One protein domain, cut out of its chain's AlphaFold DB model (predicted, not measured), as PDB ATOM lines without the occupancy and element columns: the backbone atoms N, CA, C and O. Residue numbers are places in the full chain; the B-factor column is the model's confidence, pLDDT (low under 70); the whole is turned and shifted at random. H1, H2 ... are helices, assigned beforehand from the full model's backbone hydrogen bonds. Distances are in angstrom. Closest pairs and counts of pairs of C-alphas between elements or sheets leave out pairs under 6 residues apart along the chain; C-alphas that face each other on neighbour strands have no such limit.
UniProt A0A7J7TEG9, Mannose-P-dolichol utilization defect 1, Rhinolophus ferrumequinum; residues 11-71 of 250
ATOM      1  N   ARG A  11     282.555 212.164 192.743       60.62
ATOM      2  CA  ARG A  11     282.158 211.990 191.332       60.62
ATOM      3  C   ARG A  11     281.829 213.303 190.622       60.62
ATOM      4  O   ARG A  11     282.007 213.381 189.414       60.62
ATOM      5  N   VAL A  12     281.382 214.320 191.354       61.28
ATOM      6  CA  VAL A  12     281.119 215.660 190.808       61.28
ATOM      7  C   VAL A  12     282.368 216.540 190.887       61.28
ATOM      8  O   VAL A  12     282.688 217.257 189.943       61.28
ATOM      9  N   LEU A  13     283.099 216.468 191.997       61.12
ATOM     10  CA  LEU A  13     284.259 217.305 192.268       61.12
ATOM     11  C   LEU A  13     285.455 216.915 191.402       61.12
ATOM     12  O   LEU A  13     286.141 217.805 190.922       61.12
ATOM     13  N   VAL A  14     285.695 215.626 191.155       60.16
ATOM     14  CA  VAL A  14     286.842 215.155 190.360       60.16
ATOM     15  C   VAL A  14     286.812 215.701 188.924       60.16
ATOM     16  O   VAL A  14     287.735 216.435 188.591       60.16
ATOM     17  N   PRO A  15     285.762 215.493 188.107       60.69
ATOM     18  CA  PRO A  15     285.717 216.031 186.743       60.69
ATOM     19  C   PRO A  15     285.563 217.561 186.687       60.69
ATOM     20  O   PRO A  15     285.934 218.187 185.692       60.69
ATOM     21  N   LEU A  16     285.043 218.192 187.749       60.88
ATOM     22  CA  LEU A  16     284.934 219.653 187.840       60.88
ATOM     23  C   LEU A  16     286.268 220.319 188.227       60.88
ATOM     24  O   LEU A  16     286.555 221.444 187.799       60.88
ATOM     25  N   LEU A  17     287.089 219.633 189.026       63.59
ATOM     26  CA  LEU A  17     288.340 220.145 189.578       63.59
ATOM     27  C   LEU A  17     289.562 219.755 188.744       63.59
ATOM     28  O   LEU A  17     290.516 220.531 188.665       63.59
ATOM     29  N   LEU A  18     289.543 218.589 188.105       67.31
ATOM     30  CA  LEU A  18     290.691 218.063 187.386       67.31
ATOM     31  C   LEU A  18     290.221 217.249 186.167       67.31
ATOM     32  O   LEU A  18     289.413 216.339 186.319       67.31
ATOM     33  N   PRO A  19     290.702 217.540 184.944       65.44
ATOM     34  CA  PRO A  19     290.417 216.672 183.807       65.44
ATOM     35  C   PRO A  19     290.937 215.266 184.117       65.44
ATOM     36  O   PRO A  19     292.022 215.122 184.681       65.44
ATOM     37  N   GLU A  20     290.179 214.240 183.735       67.31
ATOM     38  CA  GLU A  20     290.410 212.853 184.181       67.31
ATOM     39  C   GLU A  20     291.837 212.376 183.855       67.31
ATOM     40  O   GLU A  20     292.494 211.723 184.657       67.31
ATOM     41  N   LYS A  21     292.399 212.879 182.749       67.94
ATOM     42  CA  LYS A  21     293.788 212.650 182.327       67.94
ATOM     43  C   LYS A  21     294.851 213.182 183.300       67.94
ATOM     44  O   LYS A  21     295.892 212.555 183.449       67.94
ATOM     45  N   CYS A  22     294.616 214.323 183.952       72.31
ATOM     46  CA  CYS A  22     295.531 214.855 184.969       72.31
ATOM     47  C   CYS A  22     295.329 214.169 186.332       72.31
ATOM     48  O   CYS A  22     296.257 214.166 187.137       72.31
ATOM     49  N   TYR A  23     294.149 213.594 186.600       71.81
ATOM     50  CA  TYR A  23     293.897 212.836 187.828       71.81
ATOM     51  C   TYR A  23     294.707 211.541 187.853       71.81
ATOM     52  O   TYR A  23     295.431 211.299 188.818       71.81
ATOM     53  N   ASP A  24     294.671 210.768 186.766       69.94
ATOM     54  CA  ASP A  24     295.436 209.520 186.668       69.94
ATOM     55  C   ASP A  24     296.952 209.761 186.785       69.94
ATOM     56  O   ASP A  24     297.644 209.064 187.524       69.94
ATOM     57  N   GLN A  25     297.478 210.801 186.131       69.62
ATOM     58  CA  GLN A  25     298.911 211.132 186.169       69.62
ATOM     59  C   GLN A  25     299.400 211.564 187.564       69.62
ATOM     60  O   GLN A  25     300.492 211.200 187.988       69.62
ATOM     61  N   ILE A  26     298.588 212.312 188.314       74.06
ATOM     62  CA  ILE A  26     298.984 212.802 189.641       74.06
ATOM     63  C   ILE A  26     298.789 211.727 190.719       74.06
ATOM     64  O   ILE A  26     299.643 211.582 191.590       74.06
ATOM     65  N   PHE A  27     297.678 210.982 190.681       69.69
ATOM     66  CA  PHE A  27     297.288 210.078 191.772       69.69
ATOM     67  C   PHE A  27     297.751 208.629 191.578       69.69
ATOM     68  O   PHE A  27     297.996 207.942 192.568       69.69
ATOM     69  N   VAL A  28     297.870 208.154 190.331       65.81
ATOM     70  CA  VAL A  28     298.288 206.771 190.028       65.81
ATOM     71  C   VAL A  28     299.795 206.695 189.782       65.81
ATOM     72  O   VAL A  28     300.446 205.792 190.299       65.81
ATOM     73  N   GLN A  29     300.357 207.650 189.036       63.09
ATOM     74  CA  GLN A  29     301.780 207.659 188.653       63.09
ATOM     75  C   GLN A  29     302.686 208.442 189.623       63.09
ATOM     76  O   GLN A  29     303.903 208.369 189.497       63.09
ATOM     77  N   TRP A  30     302.129 209.179 190.600       61.56
ATOM     78  CA  TRP A  30     302.882 210.083 191.495       61.56
ATOM     79  C   TRP A  30     303.797 211.074 190.749       61.56
ATOM     80  O   TRP A  30     304.774 211.585 191.303       61.56
ATOM     81  N   ASP A  31     303.460 211.402 189.500       66.00
ATOM     82  CA  ASP A  31     304.272 212.250 188.633       66.00
ATOM     83  C   ASP A  31     303.941 213.732 188.884       66.00
ATOM     84  O   ASP A  31     303.339 214.453 188.081       66.00
ATOM     85  N   LEU A  32     304.304 214.198 190.084       63.31
ATOM     86  CA  LEU A  32     304.086 215.573 190.556       63.31
ATOM     87  C   LEU A  32     304.868 216.622 189.739       63.31
ATOM     88  O   LEU A  32     304.669 217.822 189.930       63.31
ATOM     89  N   LEU A  33     305.742 216.187 188.825       61.34
ATOM     90  CA  LEU A  33     306.584 217.038 187.987       61.34
ATOM     91  C   LEU A  33     305.924 217.430 186.652       61.34
ATOM     92  O   LEU A  33     306.539 218.118 185.838       61.34
ATOM     93  N   HIS A  34     304.662 217.055 186.412       68.25
ATOM     94  CA  HIS A  34     303.897 217.582 185.282       68.25
ATOM     95  C   HIS A  34     303.388 219.003 185.589       68.25
ATOM     96  O   HIS A  34     302.249 219.231 186.011       68.25
ATOM     97  N   VAL A  35     304.258 219.984 185.327       75.75
ATOM     98  CA  VAL A  35     304.032 221.432 185.497       75.75
ATOM     99  C   VAL A  35     302.645 221.921 185.024       75.75
ATOM    100  O   VAL A  35     302.016 222.684 185.768       75.75
ATOM    101  N   PRO A  36     302.106 221.518 183.849       77.06
ATOM    102  CA  PRO A  36     300.801 222.015 183.403       77.06
ATOM    103  C   PRO A  36     299.627 221.490 184.246       77.06
ATOM    104  O   PRO A  36     298.742 222.271 184.599       77.06
ATOM    105  N   CYS A  37     299.623 220.207 184.629       77.38
ATOM    106  CA  CYS A  37     298.550 219.632 185.448       77.38
ATOM    107  C   CYS A  37     298.599 220.164 186.889       77.38
ATOM    108  O   CYS A  37     297.557 220.517 187.448       77.38
ATOM    109  N   LEU A  38     299.798 220.307 187.466       80.56
ATOM    110  CA  LEU A  38     299.971 220.840 188.819       80.56
ATOM    111  C   LEU A  38     299.503 222.298 188.921       80.56
ATOM    112  O   LEU A  38     298.805 222.664 189.866       80.56
ATOM    113  N   LYS A  39     299.823 223.131 187.925       80.25
ATOM    114  CA  LYS A  39     299.387 224.535 187.895       80.25
ATOM    115  C   LYS A  39     297.863 224.664 187.844       80.25
ATOM    116  O   LYS A  39     297.303 225.522 188.524       80.25
ATOM    117  N   ILE A  40     297.189 223.810 187.072       81.62
ATOM    118  CA  ILE A  40     295.721 223.790 186.987       81.62
ATOM    119  C   ILE A  40     295.116 223.345 188.322       81.62
ATOM    120  O   ILE A  40     294.198 224.004 188.816       81.62
ATOM    121  N   LEU A  41     295.654 222.279 188.922       80.88
ATOM    122  CA  LEU A  41     295.202 221.773 190.217       80.88
ATOM    123  C   LEU A  41     295.357 222.832 191.314       80.88
ATOM    124  O   LEU A  41     294.402 223.104 192.038       80.88
ATOM    125  N   LEU A  42     296.522 223.481 191.400       83.25
ATOM    126  CA  LEU A  42     296.777 224.541 192.376       83.25
ATOM    127  C   LEU A  42     295.885 225.761 192.142       83.25
ATOM    128  O   LEU A  42     295.294 226.277 193.087       83.25
ATOM    129  N   SER A  43     295.736 226.204 190.890       82.75
ATOM    130  CA  SER A  43     294.898 227.362 190.564       82.75
ATOM    131  C   SER A  43     293.426 227.127 190.907       82.75
ATOM    132  O   SER A  43     292.749 228.057 191.346       82.75
ATOM    133  N   LYS A  44     292.921 225.904 190.721       78.69
ATOM    134  CA  LYS A  44     291.544 225.547 191.078       78.69
ATOM    135  C   LYS A  44     291.372 225.277 192.571       78.69
ATOM    136  O   LYS A  44     290.391 225.735 193.157       78.69
ATOM    137  N   GLY A  45     292.326 224.583 193.189       82.50
ATOM    138  CA  GLY A  45     292.333 224.300 194.623       82.50
ATOM    139  C   GLY A  45     292.379 225.577 195.454       82.50
ATOM    140  O   GLY A  45     291.607 225.718 196.399       82.50
ATOM    141  N   LEU A  46     293.198 226.552 195.052       84.38
ATOM    142  CA  LEU A  46     293.262 227.853 195.715       84.38
ATOM    143  C   LEU A  46     291.937 228.618 195.594       84.38
ATOM    144  O   LEU A  46     291.452 229.154 196.586       84.38
ATOM    145  N   GLY A  47     291.314 228.624 194.410       80.69
ATOM    146  CA  GLY A  47     290.007 229.259 194.207       80.69
ATOM    147  C   GLY A  47     288.919 228.674 195.112       80.69
ATOM    148  O   GLY A  47     288.198 229.418 195.775       80.69
ATOM    149  N   LEU A  48     288.843 227.343 195.210       78.19
ATOM    150  CA  LEU A  48     287.916 226.658 196.120       78.19
ATOM    151  C   LEU A  48     288.260 226.874 197.593       78.19
ATOM    152  O   LEU A  48     287.353 227.071 198.398       78.19
ATOM    153  N   GLY A  49     289.546 226.893 197.939       85.31
ATOM    154  CA  GLY A  49     290.015 227.193 199.289       85.31
ATOM    155  C   GLY A  49     289.601 228.591 199.749       85.31
ATOM    156  O   GLY A  49     289.155 228.748 200.881       85.31
ATOM    157  N   ILE A  50     289.658 229.588 198.862       87.31
ATOM    158  CA  ILE A  50     289.202 230.954 199.159       87.31
ATOM    159  C   ILE A  50     287.690 230.980 199.418       87.31
ATOM    160  O   ILE A  50     287.244 231.572 200.401       87.31
ATOM    161  N   VAL A  51     286.894 230.315 198.574       81.75
ATOM    162  CA  VAL A  51     285.433 230.249 198.754       81.75
ATOM    163  C   VAL A  51     285.078 229.520 200.053       81.75
ATOM    164  O   VAL A  51     284.311 230.043 200.860       81.75
ATOM    165  N   ALA A  52     285.678 228.355 200.302       82.06
ATOM    166  CA  ALA A  52     285.448 227.576 201.516       82.06
ATOM    167  C   ALA A  52     285.900 228.327 202.779       82.06
ATOM    168  O   ALA A  52     285.169 228.363 203.767       82.06
ATOM    169  N   GLY A  53     287.061 228.986 202.735       85.88
ATOM    170  CA  GLY A  53     287.570 229.812 203.829       85.88
ATOM    171  C   GLY A  53     286.650 230.992 204.147       85.88
ATOM    172  O   GLY A  53     286.357 231.245 205.313       85.88
ATOM    173  N   SER A  54     286.121 231.661 203.116       82.38
ATOM    174  CA  SER A  54     285.143 232.748 203.268       82.38
ATOM    175  C   SER A  54     283.835 232.274 203.921       82.38
ATOM    176  O   SER A  54     283.266 232.961 204.771       82.38
ATOM    177  N   LEU A  55     283.377 231.064 203.590       81.06
ATOM    178  CA  LEU A  55     282.204 230.467 204.232       81.06
ATOM    179  C   LEU A  55     282.489 230.102 205.693       81.06
ATOM    180  O   LEU A  55     281.685 230.422 206.566       81.06
ATOM    181  N   LEU A  56     283.651 229.513 205.988       82.50
ATOM    182  CA  LEU A  56     284.038 229.132 207.350       82.50
ATOM    183  C   LEU A  56     284.096 230.319 208.318       82.50
ATOM    184  O   LEU A  56     283.753 230.151 209.484       82.50
ATOM    185  N   VAL A  57     284.469 231.518 207.859       83.38
ATOM    186  CA  VAL A  57     284.458 232.726 208.709       83.38
ATOM    187  C   VAL A  57     283.065 233.348 208.867       83.38
ATOM    188  O   VAL A  57     282.819 234.057 209.845       83.38
ATOM    189  N   LYS A  58     282.130 233.070 207.949       78.00
ATOM    190  CA  LYS A  58     280.737 233.557 207.990       78.00
ATOM    191  C   LYS A  58     279.792 232.652 208.778       78.00
ATOM    192  O   LYS A  58     278.885 233.147 209.445       78.00
ATOM    193  N   LEU A  59     280.027 231.341 208.769       82.12
ATOM    194  CA  LEU A  59     279.208 230.360 209.492       82.12
ATOM    195  C   LEU A  59     279.078 230.612 211.012       82.12
ATOM    196  O   LEU A  59     277.975 230.441 211.530       82.12
ATOM    197  N   PRO A  60     280.109 231.073 211.749       78.06
ATOM    198  CA  PRO A  60     279.985 231.373 213.175       78.06
ATOM    199  C   PRO A  60     278.933 232.445 213.472       78.06
ATOM    200  O   PRO A  60     278.258 232.379 214.500       78.06
ATOM    201  N   GLN A  61     278.759 233.413 212.565       77.75
ATOM    202  CA  GLN A  61     277.736 234.451 212.703       77.75
ATOM    203  C   GLN A  61     276.332 233.856 212.519       77.75
ATOM    204  O   GLN A  61     275.423 234.182 213.279       77.75
ATOM    205  N   VAL A  62     276.178 232.906 211.592       78.69
ATOM    206  CA  VAL A  62     274.914 232.188 211.349       78.69
ATOM    207  C   VAL A  62     274.526 231.318 212.547       78.69
ATOM    208  O   VAL A  62     273.382 231.369 212.996       78.69
ATOM    209  N   PHE A  63     275.472 230.570 213.123       79.75
ATOM    210  CA  PHE A  63     275.196 229.737 214.300       79.75
ATOM    211  C   PHE A  63     274.769 230.556 215.522       79.75
ATOM    212  O   PHE A  63     273.885 230.124 216.263       79.75
ATOM    213  N   LYS A  64     275.334 231.756 215.720       76.88
ATOM    214  CA  LYS A  64     274.906 232.646 216.810       76.88
ATOM    215  C   LYS A  64     273.478 233.163 216.630       76.88
ATOM    216  O   LYS A  64     272.744 233.207 217.611       76.88
ATOM    217  N   ILE A  65     273.066 233.481 215.403       78.31
ATOM    218  CA  ILE A  65     271.681 233.892 215.108       78.31
ATOM    219  C   ILE A  65     270.713 232.726 215.346       78.31
ATOM    220  O   ILE A  65     269.670 232.907 215.972       78.31
ATOM    221  N   LEU A  66     271.071 231.514 214.905       77.94
ATOM    222  CA  LEU A  66     270.250 230.316 215.119       77.94
ATOM    223  C   LEU A  66     270.096 229.969 216.609       77.94
ATOM    224  O   LEU A  66     269.017 229.548 217.022       77.94
ATOM    225  N   GLY A  67     271.144 230.170 217.414       77.94
ATOM    226  CA  GLY A  67     271.119 229.931 218.860       77.94
ATOM    227  C   GLY A  67     270.389 231.013 219.662       77.94
ATOM    228  O   GLY A  67     269.662 230.688 220.596       77.94
ATOM    229  N   ALA A  68     270.545 232.289 219.295       77.75
ATOM    230  CA  ALA A  68     269.899 233.407 219.988       77.75
ATOM    231  C   ALA A  68     268.446 233.637 219.544       77.75
ATOM    232  O   ALA A  68     267.703 234.340 220.226       77.75
ATOM    233  N   LYS A  69     268.043 233.082 218.390       74.81
ATOM    234  CA  LYS A  69     266.728 233.288 217.757       74.81
ATOM    235  C   LYS A  69     266.355 234.776 217.569       74.81
ATOM    236  O   LYS A  69     265.195 235.084 217.314       74.81
ATOM    237  N   SER A  70     267.334 235.678 217.670       67.94
ATOM    238  CA  SER A  70     267.221 237.130 217.509       67.94
ATOM    239  C   SER A  70     268.362 237.620 216.618       67.94
ATOM    240  O   SER A  70     269.494 237.144 216.716       67.94
ATOM    241  N   ALA A  71     268.047 238.560 215.728       66.50
ATOM    242  CA  ALA A  71     268.988 239.197 214.806       66.50
ATOM    243  C   ALA A  71     269.424 240.595 215.289       66.50
ATOM    244  O   ALA A  71     269.887 241.411 214.490       66.50
TER     245      ALA A  71
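Overview. This is residues 11 to 71 of the 250 residues of the protein "Mannose-P-dolichol utilization defect 1" of Rhinolophus ferrumequinum (UniProt A0A7J7TEG9). One long helix, H3, makes the length of this rod, with two short helices, H1 and H2, near its first half. Residues 49 to 61 and 63 to 70 stand free and stick out. The printed part has 61 residues with three named helices, H1, H2, H3 in chain order, and no named strand: all helix. It is extended, radius of gyration of the C-alphas 17.6 A, spanning 53 by 21 by 16 A.

Along the chain. Find C-alpha 35 at (304.032, 221.432, 185.497); H3, residues 35 to 68, runs 50.0 A to C-alpha 68 at (269.899, 233.407, 219.988), with a kink of 29 degrees near residue 58. H1 is residues 11 to 17, 10.4 A; H2 is residues 20 to 27, 10.6 A.

Arrangement. With residues 41 to 45 alone, H3 only just touches H1, with 3 pairs of C-alphas within 8 A, the closest Leu 17 and Lys 44 at 6.5 A. H2 is close but not clearly touching H3, closest C-alphas Cys 22 and Cys 37, 5.7 A, about perpendicular at 87 degrees. O i to N i+4 pairs within hydrogen-bond range are 2 of 3 in H1, 3 of 4 in H2, 28 of 30 in H3.

Size, cuts and confidence. The C-alphas farthest apart, Gln 29 and Ser 70, are 53.8 A apart. The printed part has no cut and no long link; pLDDT is under 70 at 23 residues, among them 11 to 21.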